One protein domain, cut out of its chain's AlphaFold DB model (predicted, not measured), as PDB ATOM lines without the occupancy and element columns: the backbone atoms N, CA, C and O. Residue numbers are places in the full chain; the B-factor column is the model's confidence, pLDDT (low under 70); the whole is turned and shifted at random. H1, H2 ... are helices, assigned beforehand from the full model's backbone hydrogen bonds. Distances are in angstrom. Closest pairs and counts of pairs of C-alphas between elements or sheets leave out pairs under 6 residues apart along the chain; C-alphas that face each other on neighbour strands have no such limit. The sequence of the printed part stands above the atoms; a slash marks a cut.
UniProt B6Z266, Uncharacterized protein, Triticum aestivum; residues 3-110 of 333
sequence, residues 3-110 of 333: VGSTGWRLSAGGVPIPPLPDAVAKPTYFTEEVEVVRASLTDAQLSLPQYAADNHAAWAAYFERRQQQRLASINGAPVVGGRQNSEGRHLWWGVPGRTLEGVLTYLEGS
ATOM      1  N   VAL A   3     -41.285  -7.252 -59.372       62.38
ATOM      2  CA  VAL A   3     -42.147  -6.277 -58.683       62.38
ATOM      3  C   VAL A   3     -43.453  -6.970 -58.296       62.38
ATOM      4  O   VAL A   3     -44.044  -7.642 -59.136       62.38
ATOM      5  N   GLY A   4     -43.869  -6.839 -57.037       60.22
ATOM      6  CA  GLY A   4     -45.191  -7.249 -56.559       60.22
ATOM      7  C   GLY A   4     -46.238  -6.145 -56.749       60.22
ATOM      8  O   GLY A   4     -45.894  -4.973 -56.901       60.22
ATOM      9  N   SER A   5     -47.518  -6.506 -56.702       59.19
ATOM     10  CA  SER A   5     -48.686  -5.623 -56.904       59.19
ATOM     11  C   SER A   5     -48.743  -4.430 -55.942       59.19
ATOM     12  O   SER A   5     -49.199  -3.354 -56.315       59.19
ATOM     13  N   THR A   6     -48.213  -4.568 -54.728       60.06
ATOM     14  CA  THR A   6     -48.136  -3.483 -53.728       60.06
ATOM     15  C   THR A   6     -46.924  -2.567 -53.875       60.06
ATOM     16  O   THR A   6     -46.784  -1.612 -53.107       60.06
ATOM     17  N   GLY A   7     -46.059  -2.808 -54.864       69.25
ATOM     18  CA  GLY A   7     -44.862  -2.009 -55.136       69.25
ATOM     19  C   GLY A   7     -43.599  -2.489 -54.418       69.25
ATOM     20  O   GLY A   7     -42.524  -1.943 -54.672       69.25
ATOM     21  N   TRP A   8     -43.697  -3.533 -53.587       71.88
ATOM     22  CA  TRP A   8     -42.535  -4.253 -53.064       71.88
ATOM     23  C   TRP A   8     -41.729  -4.868 -54.207       71.88
ATOM     24  O   TRP A   8     -42.279  -5.420 -55.163       71.88
ATOM     25  N   ARG A   9     -40.402  -4.783 -54.117       71.62
ATOM     26  CA  ARG A   9     -39.489  -5.304 -55.141       71.62
ATOM     27  C   ARG A   9     -38.499  -6.265 -54.521       71.62
ATOM     28  O   ARG A   9     -38.099  -6.098 -53.377       71.62
ATOM     29  N   LEU A  10     -38.054  -7.247 -55.294       67.62
ATOM     30  CA  LEU A  10     -36.928  -8.090 -54.902       67.62
ATOM     31  C   LEU A  10     -35.695  -7.715 -55.716       67.62
ATOM     32  O   LEU A  10     -35.740  -7.624 -56.953       67.62
ATOM     33  N   SER A  11     -34.589  -7.490 -55.005       67.44
ATOM     34  CA  SER A  11     -33.277  -7.325 -55.621       67.44
ATOM     35  C   SER A  11     -32.842  -8.592 -56.354       67.44
ATOM     36  O   SER A  11     -33.358  -9.682 -56.101       67.44
ATOM     37  N   ALA A  12     -31.843  -8.468 -57.233       63.28
ATOM     38  CA  ALA A  12     -31.237  -9.630 -57.882       63.28
ATOM     39  C   ALA A  12     -30.647 -10.632 -56.865       63.28
ATOM     40  O   ALA A  12     -30.693 -11.834 -57.098       63.28
ATOM     41  N   GLY A  13     -30.176 -10.145 -55.710       61.19
ATOM     42  CA  GLY A  13     -29.707 -10.960 -54.582       61.19
ATOM     43  C   GLY A  13     -30.800 -11.410 -53.601       61.19
ATOM     44  O   GLY A  13     -30.481 -11.982 -52.562       61.19
ATOM     45  N   GLY A  14     -32.073 -11.135 -53.892       63.69
ATOM     46  CA  GLY A  14     -33.226 -11.577 -53.104       63.69
ATOM     47  C   GLY A  14     -33.518 -10.849 -51.805       63.69
ATOM     48  O   GLY A  14     -34.181 -11.395 -50.929       63.69
ATOM     49  N   VAL A  15     -33.071  -9.602 -51.714       64.94
ATOM     50  CA  VAL A  15     -33.404  -8.673 -50.635       64.94
ATOM     51  C   VAL A  15     -34.744  -7.997 -50.953       64.94
ATOM     52  O   VAL A  15     -34.880  -7.458 -52.059       64.94
ATOM     53  N   PRO A  16     -35.724  -7.987 -50.029       66.19
ATOM     54  CA  PRO A  16     -36.938  -7.194 -50.188       66.19
ATOM     55  C   PRO A  16     -36.621  -5.704 -50.111       66.19
ATOM     56  O   PRO A  16     -35.926  -5.220 -49.216       66.19
ATOM     57  N   ILE A  17     -37.147  -4.972 -51.077       70.00
ATOM     58  CA  ILE A  17     -37.075  -3.526 -51.179       70.00
ATOM     59  C   ILE A  17     -38.514  -3.032 -50.997       70.00
ATOM     60  O   ILE A  17     -39.359  -3.367 -51.838       70.00
ATOM     61  N   PRO A  18     -38.809  -2.297 -49.911       69.19
ATOM     62  CA  PRO A  18     -40.130  -1.715 -49.711       69.19
ATOM     63  C   PRO A  18     -40.474  -0.742 -50.843       69.19
ATOM     64  O   PRO A  18     -39.556  -0.179 -51.459       69.19
ATOM     65  N   PRO A  19     -41.769  -0.557 -51.154       74.25
ATOM     66  CA  PRO A  19     -42.193   0.503 -52.056       74.25
ATOM     67  C   PRO A  19     -41.716   1.852 -51.518       74.25
ATOM     68  O   PRO A  19     -41.632   2.044 -50.306       74.25
ATOM     69  N   LEU A  20     -41.423   2.789 -52.419       79.44
ATOM     70  CA  LEU A  20     -41.124   4.150 -51.998       79.44
ATOM     71  C   LEU A  20     -42.367   4.699 -51.271       79.44
ATOM     72  O   LEU A  20     -43.455   4.650 -51.858       79.44
ATOM     73  N   PRO A  21     -42.245   5.164 -50.016       78.00
ATOM     74  CA  PRO A  21     -43.352   5.797 -49.323       78.00
ATOM     75  C   PRO A  21     -43.772   7.040 -50.106       78.00
ATOM     76  O   PRO A  21     -42.936   7.884 -50.429       78.00
ATOM     77  N   ASP A  22     -45.062   7.150 -50.407       75.56
ATOM     78  CA  ASP A  22     -45.632   8.265 -51.160       75.56
ATOM     79  C   ASP A  22     -46.701   8.942 -50.302       75.56
ATOM     80  O   ASP A  22     -47.705   8.322 -49.945       75.56
ATOM     81  N   ALA A  23     -46.474  10.215 -49.978       72.62
ATOM     82  CA  ALA A  23     -47.367  11.009 -49.142       72.62
ATOM     83  C   ALA A  23     -48.758  11.221 -49.768       72.62
ATOM     84  O   ALA A  23     -49.717  11.458 -49.040       72.62
ATOM     85  N   VAL A  24     -48.882  11.130 -51.096       71.69
ATOM     86  CA  VAL A  24     -50.130  11.348 -51.839       71.69
ATOM     87  C   VAL A  24     -50.814  10.023 -52.153       71.69
ATOM     88  O   VAL A  24     -52.011   9.875 -51.920       71.69
ATOM     89  N   ALA A  25     -50.067   9.043 -52.668       74.12
ATOM     90  CA  ALA A  25     -50.652   7.763 -53.071       74.12
ATOM     91  C   ALA A  25     -50.928   6.826 -51.884       74.12
ATOM     92  O   ALA A  25     -51.851   6.011 -51.947       74.12
ATOM     93  N   LYS A  26     -50.124   6.906 -50.812       75.56
ATOM     94  CA  LYS A  26     -50.232   6.052 -49.618       75.56
ATOM     95  C   LYS A  26     -49.916   6.847 -48.338       75.56
ATOM     96  O   LYS A  26     -48.908   6.570 -47.684       75.56
ATOM     97  N   PRO A  27     -50.777   7.806 -47.953       77.56
ATOM     98  CA  PRO A  27     -50.505   8.727 -46.849       77.56
ATOM     99  C   PRO A  27     -50.279   8.015 -45.511       77.56
ATOM    100  O   PRO A  27     -49.361   8.385 -44.791       77.56
ATOM    101  N   THR A  28     -51.048   6.963 -45.207       78.38
ATOM    102  CA  THR A  28     -50.909   6.183 -43.962       78.38
ATOM    103  C   THR A  28     -49.558   5.475 -43.871       78.38
ATOM    104  O   THR A  28     -48.840   5.636 -42.888       78.38
ATOM    105  N   TYR A  29     -49.163   4.772 -44.936       77.62
ATOM    106  CA  TYR A  29     -47.853   4.120 -45.018       77.62
ATOM    107  C   TYR A  29     -46.704   5.137 -44.928       77.62
ATOM    108  O   TYR A  29     -45.699   4.892 -44.267       77.62
ATOM    109  N   PHE A  30     -46.860   6.306 -45.562       82.38
ATOM    110  CA  PHE A  30     -45.879   7.384 -45.476       82.38
ATOM    111  C   PHE A  30     -45.718   7.893 -44.040       82.38
ATOM    112  O   PHE A  30     -44.590   8.014 -43.566       82.38
ATOM    113  N   THR A  31     -46.818   8.163 -43.334       84.50
ATOM    114  CA  THR A  31     -46.767   8.635 -41.944       84.50
ATOM    115  C   THR A  31     -46.172   7.598 -40.997       84.50
ATOM    116  O   THR A  31     -45.323   7.953 -40.185       84.50
ATOM    117  N   GLU A  32     -46.534   6.323 -41.147       85.38
ATOM    118  CA  GLU A  32     -45.990   5.231 -40.330       85.38
ATOM    119  C   GLU A  32     -44.468   5.100 -40.504       85.38
ATOM    120  O   GLU A  32     -43.728   5.054 -39.522       85.38
ATOM    121  N   GLU A  33     -43.965   5.119 -41.742       84.31
ATOM    122  CA  GLU A  33     -42.521   5.062 -42.008       84.31
ATOM    123  C   GLU A  33     -41.785   6.293 -41.457       84.31
ATOM    124  O   GLU A  33     -40.685   6.170 -40.910       84.31
ATOM    125  N   VAL A  34     -42.382   7.488 -41.555       86.88
ATOM    126  CA  VAL A  34     -41.825   8.707 -40.946       86.88
ATOM    127  C   VAL A  34     -41.731   8.556 -39.429       86.88
ATOM    128  O   VAL A  34     -40.688   8.868 -38.852       86.88
ATOM    129  N   GLU A  35     -42.772   8.049 -38.771       87.44
ATOM    130  CA  GLU A  35     -42.777   7.822 -37.324       87.44
ATOM    131  C   GLU A  35     -41.727   6.797 -36.891       87.44
ATOM    132  O   GLU A  35     -40.976   7.058 -35.950       87.44
ATOM    133  N   VAL A  36     -41.594   5.683 -37.616       86.94
ATOM    134  CA  VAL A  36     -40.574   4.656 -37.348       86.94
ATOM    135  C   VAL A  36     -39.164   5.242 -37.437       86.94
ATOM    136  O   VAL A  36     -38.316   4.985 -36.574       86.94
ATOM    137  N   VAL A  37     -38.885   6.052 -38.464       86.69
ATOM    138  CA  VAL A  37     -37.565   6.679 -38.597       86.69
ATOM    139  C   VAL A  37     -37.349   7.728 -37.512       86.69
ATOM    140  O   VAL A  37     -36.275   7.749 -36.912       86.69
ATOM    141  N   ARG A  38     -38.355   8.554 -37.205       89.94
ATOM    142  CA  ARG A  38     -38.275   9.572 -36.145       89.94
ATOM    143  C   ARG A  38     -38.075   8.964 -34.761       89.94
ATOM    144  O   ARG A  38     -37.289   9.508 -33.995       89.94
ATOM    145  N   ALA A  39     -38.676   7.813 -34.473       87.94
ATOM    146  CA  ALA A  39     -38.454   7.077 -33.228       87.94
ATOM    147  C   ALA A  39     -36.997   6.604 -33.052       87.94
ATOM    148  O   ALA A  39     -36.553   6.357 -31.934       87.94
ATOM    149  N   SER A  40     -36.242   6.493 -34.151       87.56
ATOM    150  CA  SER A  40     -34.819   6.131 -34.136       87.56
ATOM    151  C   SER A  40     -33.874   7.341 -34.071       87.56
ATOM    152  O   SER A  40     -32.661   7.152 -33.950       87.56
ATOM    153  N   LEU A  41     -34.391   8.567 -34.204       88.81
ATOM    154  CA  LEU A  41     -33.602   9.799 -34.170       88.81
ATOM    155  C   LEU A  41     -33.426  10.297 -32.733       88.81
ATOM    156  O   LEU A  41     -34.259  10.063 -31.862       88.81
ATOM    157  N   THR A  42     -32.328  11.006 -32.484       91.69
ATOM    158  CA  THR A  42     -32.111  11.681 -31.198       91.69
ATOM    159  C   THR A  42     -32.921  12.974 -31.112       91.69
ATOM    160  O   THR A  42     -33.246  13.574 -32.137       91.69
ATOM    161  N   ASP A  43     -33.179  13.477 -29.902       88.00
ATOM    162  CA  ASP A  43     -33.905  14.745 -29.702       88.00
ATOM    163  C   ASP A  43     -33.249  15.927 -30.436       88.00
ATOM    164  O   ASP A  43     -33.927  16.779 -31.009       88.00
ATOM    165  N   ALA A  44     -31.914  15.943 -30.495       89.50
ATOM    166  CA  ALA A  44     -31.150  16.946 -31.235       89.50
ATOM    167  C   ALA A  44     -31.309  16.827 -32.762       89.50
ATOM    168  O   ALA A  44     -31.124  17.804 -33.477       89.50
ATOM    169  N   GLN A  45     -31.618  15.637 -33.277       88.50
ATOM    170  CA  GLN A  45     -31.943  15.443 -34.689       88.50
ATOM    171  C   GLN A  45     -33.404  15.797 -34.961       88.50
ATOM    172  O   GLN A  45     -33.691  16.425 -35.972       88.50
ATOM    173  N   LEU A  46     -34.320  15.457 -34.051       89.00
ATOM    174  CA  LEU A  46     -35.742  15.783 -34.174       89.00
ATOM    175  C   LEU A  46     -36.019  17.293 -34.174       89.00
ATOM    176  O   LEU A  46     -37.028  17.715 -34.734       89.00
ATOM    177  N   SER A  47     -35.127  18.104 -33.598       88.38
ATOM    178  CA  SER A  47     -35.214  19.568 -33.649       88.38
ATOM    179  C   SER A  47     -34.789  20.172 -34.993       88.38
ATOM    180  O   SER A  47     -35.041  21.353 -35.237       88.38
ATOM    181  N   LEU A  48     -34.156  19.396 -35.881       91.25
ATOM    182  CA  LEU A  48     -33.767  19.888 -37.200       91.25
ATOM    183  C   LEU A  48     -34.997  19.963 -38.123       91.25
ATOM    184  O   LEU A  48     -35.720  18.971 -38.252       91.25
ATOM    185  N   PRO A  49     -35.185  21.065 -38.875       87.06
ATOM    186  CA  PRO A  49     -36.330  21.236 -39.781       87.06
ATOM    187  C   PRO A  49     -36.465  20.137 -40.846       87.06
ATOM    188  O   PRO A  49     -37.552  19.865 -41.350       87.06
ATOM    189  N   GLN A  50     -35.357  19.486 -41.196       87.19
ATOM    190  CA  GLN A  50     -35.320  18.379 -42.152       87.19
ATOM    191  C   GLN A  50     -35.948  17.073 -41.628       87.19
ATOM    192  O   GLN A  50     -36.261  16.202 -42.430       87.19
ATOM    193  N   TYR A  51     -36.116  16.930 -40.307       86.94
ATOM    194  CA  TYR A  51     -36.743  15.768 -39.660       86.94
ATOM    195  C   TYR A  51     -38.084  16.119 -38.991       86.94
ATOM    196  O   TYR A  51     -38.642  15.312 -38.238       86.94
ATOM    197  N   ALA A  52     -38.619  17.310 -39.280       87.44
ATOM    198  CA  ALA A  52     -39.968  17.699 -38.891       87.44
ATOM    199  C   ALA A  52     -41.000  16.772 -39.560       87.44
ATOM    200  O   ALA A  52     -40.815  16.351 -40.703       87.44
ATOM    201  N   ALA A  53     -42.059  16.400 -38.839       84.81
ATOM    202  CA  ALA A  53     -43.025  15.384 -39.281       84.81
ATOM    203  C   ALA A  53     -43.790  15.787 -40.554       84.81
ATOM    204  O   ALA A  53     -44.101  14.955 -41.397       84.81
ATOM    205  N   ASP A  54     -44.066  17.081 -40.667       86.75
ATOM    206  CA  ASP A  54     -44.806  17.755 -41.730       86.75
ATOM    207  C   ASP A  54     -43.940  18.094 -42.953       86.75
ATOM    208  O   ASP A  54     -44.452  18.503 -43.997       86.75
ATOM    209  N   ASN A  55     -42.622  17.881 -42.876       89.31
ATOM    210  CA  ASN A  55     -41.715  18.123 -43.992       89.31
ATOM    211  C   ASN A  55     -41.717  16.953 -44.992       89.31
ATOM    212  O   ASN A  55     -40.730  16.231 -45.158       89.31
ATOM    213  N   HIS A  56     -42.848  16.767 -45.676       86.56
ATOM    214  CA  HIS A  56     -43.055  15.672 -46.628       86.56
ATOM    215  C   HIS A  56     -41.987  15.624 -47.732       86.56
ATOM    216  O   HIS A  56     -41.569  14.539 -48.129       86.56
ATOM    217  N   ALA A  57     -41.502  16.781 -48.197       87.56
ATOM    218  CA  ALA A  57     -40.475  16.856 -49.235       87.56
ATOM    219  C   ALA A  57     -39.118  16.308 -48.757       87.56
ATOM    220  O   ALA A  57     -38.478  15.534 -49.472       87.56
ATOM    221  N   ALA A  58     -38.689  16.659 -47.538       87.75
ATOM    222  CA  ALA A  58     -37.450  16.134 -46.964       87.75
ATOM    223  C   ALA A  58     -37.543  14.627 -46.694       87.75
ATOM    224  O   ALA A  58     -36.601  13.890 -46.990       87.75
ATOM    225  N   TRP A  59     -38.691  14.157 -46.199       89.69
ATOM    226  CA  TRP A  59     -38.940  12.734 -45.976       89.69
ATOM    227  C   TRP A  59     -38.967  11.929 -47.276       89.69
ATOM    228  O   TRP A  59     -38.322  10.883 -47.350       89.69
ATOM    229  N   ALA A  60     -39.614  12.432 -48.329       87.06
ATOM    230  CA  ALA A  60     -39.601  11.792 -49.644       87.06
ATOM    231  C   ALA A  60     -38.167  11.643 -50.185       87.06
ATOM    232  O   ALA A  60     -37.752  10.539 -50.548       87.06
ATOM    233  N   ALA A  61     -37.369  12.717 -50.141       88.00
ATOM    234  CA  ALA A  61     -35.967  12.687 -50.562       88.00
ATOM    235  C   ALA A  61     -35.106  11.753 -49.688       88.00
ATOM    236  O   ALA A  61     -34.194  11.082 -50.181       88.00
ATOM    237  N   TYR A  62     -35.390  11.682 -48.384       87.81
ATOM    238  CA  TYR A  62     -34.735  10.753 -47.467       87.81
ATOM    239  C   TYR A  62     -35.019   9.295 -47.843       87.81
ATOM    240  O   TYR A  62     -34.082   8.500 -47.955       87.81
ATOM    241  N   PHE A  63     -36.287   8.937 -48.064       86.56
ATOM    242  CA  PHE A  63     -36.660   7.574 -48.432       86.56
ATOM    243  C   PHE A  63     -36.114   7.187 -49.802       86.56
ATOM    244  O   PHE A  63     -35.619   6.070 -49.959       86.56
ATOM    245  N   GLU A  64     -36.100   8.117 -50.757       85.69
ATOM    246  CA  GLU A  64     -35.506   7.890 -52.072       85.69
ATOM    247  C   GLU A  64     -34.003   7.620 -51.955       85.69
ATOM    248  O   GLU A  64     -33.514   6.600 -52.444       85.69
ATOM    249  N   ARG A  65     -33.269   8.460 -51.215       83.25
ATOM    250  CA  ARG A  65     -31.840   8.251 -50.951       83.25
ATOM    251  C   ARG A  65     -31.589   6.924 -50.243       83.25
ATOM    252  O   ARG A  65     -30.664   6.198 -50.602       83.25
ATOM    253  N   ARG A  66     -32.404   6.580 -49.245       81.94
ATOM    254  CA  ARG A  66     -32.285   5.319 -48.501       81.94
ATOM    255  C   ARG A  66     -32.547   4.113 -49.400       81.94
ATOM    256  O   ARG A  66     -31.860   3.098 -49.278       81.94
ATOM    257  N   GLN A  67     -33.500   4.219 -50.321       78.81
ATOM    258  CA  GLN A  67     -33.759   3.196 -51.324       78.81
ATOM    259  C   GLN A  67     -32.585   3.087 -52.301       78.81
ATOM    260  O   GLN A  67     -32.080   1.986 -52.499       78.81
ATOM    261  N   GLN A  68     -32.081   4.199 -52.838       79.12
ATOM    262  CA  GLN A  68     -30.913   4.221 -53.724       79.12
ATOM    263  C   GLN A  68     -29.662   3.638 -53.051       79.12
ATOM    264  O   GLN A  68     -28.961   2.845 -53.666       79.12
ATOM    265  N   GLN A  69     -29.412   3.938 -51.774       76.50
ATOM    266  CA  GLN A  69     -28.320   3.336 -51.001       76.50
ATOM    267  C   GLN A  69     -28.485   1.819 -50.858       76.50
ATOM    268  O   GLN A  69     -27.524   1.072 -51.047       76.50
ATOM    269  N   ARG A  70     -29.706   1.340 -50.577       71.19
ATOM    270  CA  ARG A  70     -29.999  -0.102 -50.564       71.19
ATOM    271  C   ARG A  70     -29.766  -0.721 -51.939       71.19
ATOM    272  O   ARG A  70     -29.203  -1.807 -51.996       71.19
ATOM    273  N   LEU A  71     -30.151  -0.035 -53.019       69.94
ATOM    274  CA  LEU A  71     -29.930  -0.466 -54.400       69.94
ATOM    275  C   LEU A  71     -28.438  -0.505 -54.772       69.94
ATOM    276  O   LEU A  71     -27.962  -1.477 -55.347       69.94
ATOM    277  N   ALA A  72     -27.665   0.506 -54.393       68.56
ATOM    278  CA  ALA A  72     -26.224   0.537 -54.619       68.56
ATOM    279  C   ALA A  72     -25.512  -0.591 -53.854       68.56
ATOM    280  O   ALA A  72     -24.657  -1.272 -54.415       68.56
ATOM    281  N   SER A  73     -25.934  -0.866 -52.614       62.81
ATOM    282  CA  SER A  73     -25.391  -1.959 -51.796       62.81
ATOM    283  C   SER A  73     -25.643  -3.358 -52.377       62.81
ATOM    284  O   SER A  73     -24.925  -4.287 -52.018       62.81
ATOM    285  N   ILE A  74     -26.656  -3.536 -53.232       59.53
ATOM    286  CA  ILE A  74     -26.998  -4.836 -53.841       59.53
ATOM    287  C   ILE A  74     -26.481  -4.981 -55.276       59.53
ATOM    288  O   ILE A  74     -26.326  -6.107 -55.735       59.53
ATOM    289  N   ASN A  75     -26.237  -3.880 -55.997       57.53
ATOM    290  CA  ASN A  75     -25.904  -3.917 -57.426       57.53
ATOM    291  C   ASN A  75     -24.474  -4.420 -57.704       57.53
ATOM    292  O   ASN A  75     -24.169  -4.757 -58.841       57.53
ATOM    293  N   GLY A  76     -23.624  -4.528 -56.676       50.91
ATOM    294  CA  GLY A  76     -22.316  -5.193 -56.759       50.91
ATOM    295  C   GLY A  76     -22.339  -6.693 -56.433       50.91
ATOM    296  O   GLY A  76     -21.305  -7.352 -56.521       50.91
ATOM    297  N   ALA A  77     -23.485  -7.254 -56.029       50.06
ATOM    298  CA  ALA A  77     -23.586  -8.675 -55.714       50.06
ATOM    299  C   ALA A  77     -23.816  -9.474 -57.008       50.06
ATOM    300  O   ALA A  77     -24.776  -9.175 -57.725       50.06
ATOM    301  N   PRO A  78     -22.992 -10.496 -57.324       46.12
ATOM    302  CA  PRO A  78     -23.225 -11.314 -58.503       46.12
ATOM    303  C   PRO A  78     -24.645 -11.882 -58.471       46.12
ATOM    304  O   PRO A  78     -25.135 -12.315 -57.423       46.12
ATOM    305  N   VAL A  79     -25.312 -11.852 -59.626       47.84
ATOM    306  CA  VAL A  79     -26.636 -12.447 -59.817       47.84
ATOM    307  C   VAL A  79     -26.479 -13.952 -59.649       47.84
ATOM    308  O   VAL A  79     -26.121 -14.662 -60.585       47.84
ATOM    309  N   VAL A  80     -26.686 -14.452 -58.433       46.69
ATOM    310  CA  VAL A  80     -26.585 -15.887 -58.187       46.69
ATOM    311  C   VAL A  80     -27.874 -16.543 -58.656       46.69
ATOM    312  O   VAL A  80     -28.909 -16.498 -57.990       46.69
ATOM    313  N   GLY A  81     -27.805 -17.169 -59.830       46.41
ATOM    314  CA  GLY A  81     -28.765 -18.183 -60.241       46.41
ATOM    315  C   GLY A  81     -28.605 -19.400 -59.335       46.41
ATOM    316  O   GLY A  81     -27.721 -20.222 -59.542       46.41
ATOM    317  N   GLY A  82     -29.418 -19.498 -58.284       58.34
ATOM    318  CA  GLY A  82     -29.325 -20.606 -57.342       58.34
ATOM    319  C   GLY A  82     -30.196 -20.428 -56.106       58.34
ATOM    320  O   GLY A  82     -30.930 -19.459 -55.963       58.34
ATOM    321  N   ARG A  83     -30.114 -21.384 -55.180       57.66
ATOM    322  CA  ARG A  83     -30.839 -21.362 -53.895       57.66
ATOM    323  C   ARG A  83     -30.202 -20.407 -52.870       57.66
ATOM    324  O   ARG A  83     -30.710 -20.279 -51.754       57.66
ATOM    325  N   GLN A  84     -29.063 -19.807 -53.203       60.69
ATOM    326  CA  GLN A  84     -28.221 -19.008 -52.315       60.69
ATOM    327  C   GLN A  84     -27.804 -17.702 -53.006       60.69
ATOM    328  O   GLN A  84     -27.805 -17.646 -54.229       60.69
ATOM    329  N   ASN A  85     -27.489 -16.660 -52.237       62.44
ATOM    330  CA  ASN A  85     -26.929 -15.400 -52.722       62.44
ATOM    331  C   ASN A  85     -25.391 -15.484 -52.851       62.44
ATOM    332  O   ASN A  85     -24.787 -16.510 -52.537       62.44
ATOM    333  N   SER A  86     -24.753 -14.391 -53.279       52.28
ATOM    334  CA  SER A  86     -23.294 -14.275 -53.462       52.28
ATOM    335  C   SER A  86     -22.466 -14.505 -52.194       52.28
ATOM    336  O   SER A  86     -21.272 -14.769 -52.265       52.28
ATOM    337  N   GLU A  87     -23.103 -14.439 -51.031       53.47
ATOM    338  CA  GLU A  87     -22.492 -14.648 -49.719       53.47
ATOM    339  C   GLU A  87     -22.779 -16.063 -49.178       53.47
ATOM    340  O   GLU A  87     -22.550 -16.351 -48.001       53.47
ATOM    341  N   GLY A  88     -23.345 -16.948 -50.009       57.50
ATOM    342  CA  GLY A  88     -23.711 -18.319 -49.645       57.50
ATOM    343  C   GLY A  88     -24.919 -18.426 -48.705       57.50
ATOM    344  O   GLY A  88     -25.178 -19.498 -48.151       57.50
ATOM    345  N   ARG A  89     -25.675 -17.341 -48.488       60.44
ATOM    346  CA  ARG A  89     -26.907 -17.348 -47.681       60.44
ATOM    347  C   ARG A  89     -28.078 -17.814 -48.528       60.44
ATOM    348  O   ARG A  89     -28.173 -17.438 -49.686       60.44
ATOM    349  N   HIS A  90     -28.997 -18.601 -47.970       62.81
ATOM    350  CA  HIS A  90     -30.181 -19.023 -48.719       62.81
ATOM    351  C   HIS A  90     -31.038 -17.822 -49.135       62.81
ATOM    352  O   HIS A  90     -31.388 -16.987 -48.300       62.81
ATOM    353  N   LEU A  91     -31.404 -17.772 -50.421       66.44
ATOM    354  CA  LEU A  91     -32.431 -16.850 -50.896       66.44
ATOM    355  C   LEU A  91     -33.732 -17.160 -50.159       66.44
ATOM    356  O   LEU A  91     -34.016 -18.314 -49.826       66.44
ATOM    357  N   TRP A  92     -34.542 -16.140 -49.913       64.69
ATOM    358  CA  TRP A  92     -35.748 -16.272 -49.093       64.69
ATOM    359  C   TRP A  92     -36.770 -17.248 -49.684       64.69
ATOM    360  O   TRP A  92     -37.435 -17.973 -48.948       64.69
ATOM    361  N   TRP A  93     -36.826 -17.313 -51.015       64.19
ATOM    362  CA  TRP A  93     -37.618 -18.266 -51.799       64.19
ATOM    363  C   TRP A  93     -36.845 -19.533 -52.192       64.19
ATOM    364  O   TRP A  93     -37.345 -20.381 -52.920       64.19
ATOM    365  N   GLY A  94     -35.587 -19.646 -51.767       58.03
ATOM    366  CA  GLY A  94     -34.793 -20.862 -51.897       58.03
ATOM    367  C   GLY A  94     -35.025 -21.834 -50.738       58.03
ATOM    368  O   GLY A  94     -34.467 -22.926 -50.731       58.03
ATOM    369  N   VAL A  95     -35.800 -21.473 -49.715       62.81
ATOM    370  CA  VAL A  95     -36.106 -22.365 -48.589       62.81
ATOM    371  C   VAL A  95     -37.179 -23.377 -49.021       62.81
ATOM    372  O   VAL A  95     -38.181 -22.960 -49.598       62.81
ATOM    373  N   PRO A  96     -37.023 -24.688 -48.744       53.00
ATOM    374  CA  PRO A  96     -38.063 -25.676 -49.015       53.00
ATOM    375  C   PRO A  96     -39.398 -25.240 -48.396       53.00
ATOM    376  O   PRO A  96     -39.447 -24.919 -47.211       53.00
ATOM    377  N   GLY A  97     -40.458 -25.192 -49.207       59.69
ATOM    378  CA  GLY A  97     -41.788 -24.732 -48.788       59.69
ATOM    379  C   GLY A  97     -42.054 -23.227 -48.946       59.69
ATOM    380  O   GLY A  97     -43.168 -22.795 -48.678       59.69
ATOM    381  N   ARG A  98     -41.083 -22.424 -49.407       64.69
ATOM    382  CA  ARG A  98     -41.299 -21.012 -49.767       64.69
ATOM    383  C   ARG A  98     -41.086 -20.822 -51.262       64.69
ATOM    384  O   ARG A  98     -39.989 -21.045 -51.758       64.69
ATOM    385  N   THR A  99     -42.124 -20.397 -51.976       67.62
ATOM    386  CA  THR A  99     -42.010 -19.977 -53.377       67.62
ATOM    387  C   THR A  99     -41.735 -18.479 -53.449       67.62
ATOM    388  O   THR A  99     -42.022 -17.733 -52.514       67.62
ATOM    389  N   LEU A 100     -41.168 -18.023 -54.564       66.94
ATOM    390  CA  LEU A 100     -40.962 -16.594 -54.798       66.94
ATOM    391  C   LEU A 100     -42.285 -15.829 -54.770       66.94
ATOM    392  O   LEU A 100     -42.357 -14.755 -54.184       66.94
ATOM    393  N   GLU A 101     -43.314 -16.409 -55.381       66.38
ATOM    394  CA  GLU A 101     -44.678 -15.890 -55.366       66.38
ATOM    395  C   GLU A 101     -45.191 -15.770 -53.933       66.38
ATOM    396  O   GLU A 101     -45.611 -14.691 -53.543       66.38
ATOM    397  N   GLY A 102     -45.026 -16.802 -53.099       71.38
ATOM    398  CA  GLY A 102     -45.413 -16.741 -51.689       71.38
ATOM    399  C   GLY A 102     -44.662 -15.671 -50.890       71.38
ATOM    400  O   GLY A 102     -45.248 -15.034 -50.021       71.38
ATOM    401  N   VAL A 103     -43.381 -15.421 -51.193       69.38
ATOM    402  CA  VAL A 103     -42.625 -14.313 -50.581       69.38
ATOM    403  C   VAL A 103     -43.168 -12.961 -51.043       69.38
ATOM    404  O   VAL A 103     -43.333 -12.071 -50.218       69.38
ATOM    405  N   LEU A 104     -43.477 -12.799 -52.331       69.38
ATOM    406  CA  LEU A 104     -44.066 -11.562 -52.850       69.38
ATOM    407  C   LEU A 104     -45.463 -11.306 -52.267       69.38
ATOM    408  O   LEU A 104     -45.728 -10.183 -51.854       69.38
ATOM    409  N   THR A 105     -46.306 -12.334 -52.147       70.31
ATOM    410  CA  THR A 105     -47.627 -12.246 -51.503       70.31
ATOM    411  C   THR A 105     -47.517 -11.948 -50.007       70.31
ATOM    412  O   THR A 105     -48.318 -11.198 -49.465       70.31
ATOM    413  N   TYR A 106     -46.505 -12.479 -49.316       68.94
ATOM    414  CA  TYR A 106     -46.273 -12.137 -47.910       68.94
ATOM    415  C   TYR A 106     -45.826 -10.678 -47.737       68.94
ATOM    416  O   TYR A 106     -46.290  -9.987 -46.834       68.94
ATOM    417  N   LEU A 107     -44.948 -10.192 -48.619       70.88
ATOM    418  CA  LEU A 107     -44.565  -8.776 -48.652       70.88
ATOM    419  C   LEU A 107     -45.759  -7.876 -49.000       70.88
ATOM    420  O   LEU A 107     -45.823  -6.738 -48.551       70.88
ATOM    421  N   GLU A 108     -46.724  -8.397 -49.759       69.38
ATOM    422  CA  GLU A 108     -47.981  -7.716 -50.052       69.38
ATOM    423  C   GLU A 108     -48.817  -7.440 -48.796       69.38
ATOM    424  O   GLU A 108     -49.434  -6.383 -48.703       69.38
ATOM    425  N   GLY A 109     -48.767  -8.337 -47.809       65.50
ATOM    426  CA  GLY A 109     -49.417  -8.196 -46.504       65.50
ATOM    427  C   GLY A 109     -48.611  -7.393 -45.477       65.50
ATOM    428  O   GLY A 109     -48.553  -7.794 -44.321       65.50
ATOM    429  N   SER A 110     -47.954  -6.307 -45.893       60.00
ATOM    430  CA  SER A 110     -47.174  -5.391 -45.032       60.00
ATOM    431  C   SER A 110     -45.866  -5.935 -44.446       60.00
ATOM    432  O   SER A 110     -45.146  -5.185 -43.796       60.00
TER     433      SER A 110
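What this domain is: This is residues 3 to 110 of the 333 residues of an uncharacterized protein of Triticum aestivum (UniProt B6Z266). The model is a loose, elongated frame of helices that hardly meet: the long helix H3 makes one long side, H1 stands crosswise near the first residues of H3 with the short H2 at that same end, and H4 lies apart, across a gap from H3. The unnamed residues 3 to 26 pass through the gap between H3 and H4 on their way to H1, and the unnamed residues 76 to 99 make the far end between the last residue of H3 and the first of H4. The printed part has 108 residues with four named helices, H1, H2, H3 and H4 in that order, and no named strand; the class is all helix, though the helices hold 46 of the 108 residues, under half. The whole is loose, with a radius of gyration of the C-alphas of 16.3 A, and the C-alphas span 47 by 26 by 19 A.

Where its parts are: The printed part begins at Val 3, C-alpha at (-42.147, -6.277, -58.683), with 24 residues that hold no named element. H1 is residues 27 to 39, 18.3 A from first to last C-alpha, beginning at C-alpha 27 at (-50.505, 8.727, -46.849). H2 is residues 43 to 46, four residues. H3, the longest helix, is residues 56 to 75 and 28.2 A long. H4 is residues 100 to 108, 12.3 A long, ending at C-alpha 108 at (-47.981, -7.716, -50.052).

How they stand to each other: In residues 3 to 26, residues 9 to 10 pair with residues 16 to 17, antiparallel. H1 and H3 are close but not clearly touching; their closest C-alphas, those of Val 34 and Trp 59, are 7.1 A apart. Their lines are about perpendicular, at 78 degrees. H1 and H2 are also close but not clearly touching, with the closest C-alphas, those of Arg 38 and Leu 46, 7.0 A apart. H2 and H3 are apart, and H4 is apart from H1, H2 and H3. In H1, H3 and H4 every O i to N i+4 pair is within hydrogen-bond range, while H2 is too short for such a pair.

The domain as a whole: The two C-alphas farthest apart, those of Ser 47 and Pro 96, are 47.9 A apart. The printed part has no cut. The link from H1 to H2 is tight, that from H2 to H3 is short, and that from H3 to H4 is long, with 24 residues. The mean pLDDT of the printed part is 72.7, and 50 residues are under 70, among them residues 3 to 7, 10 to 16 and 71 to 101.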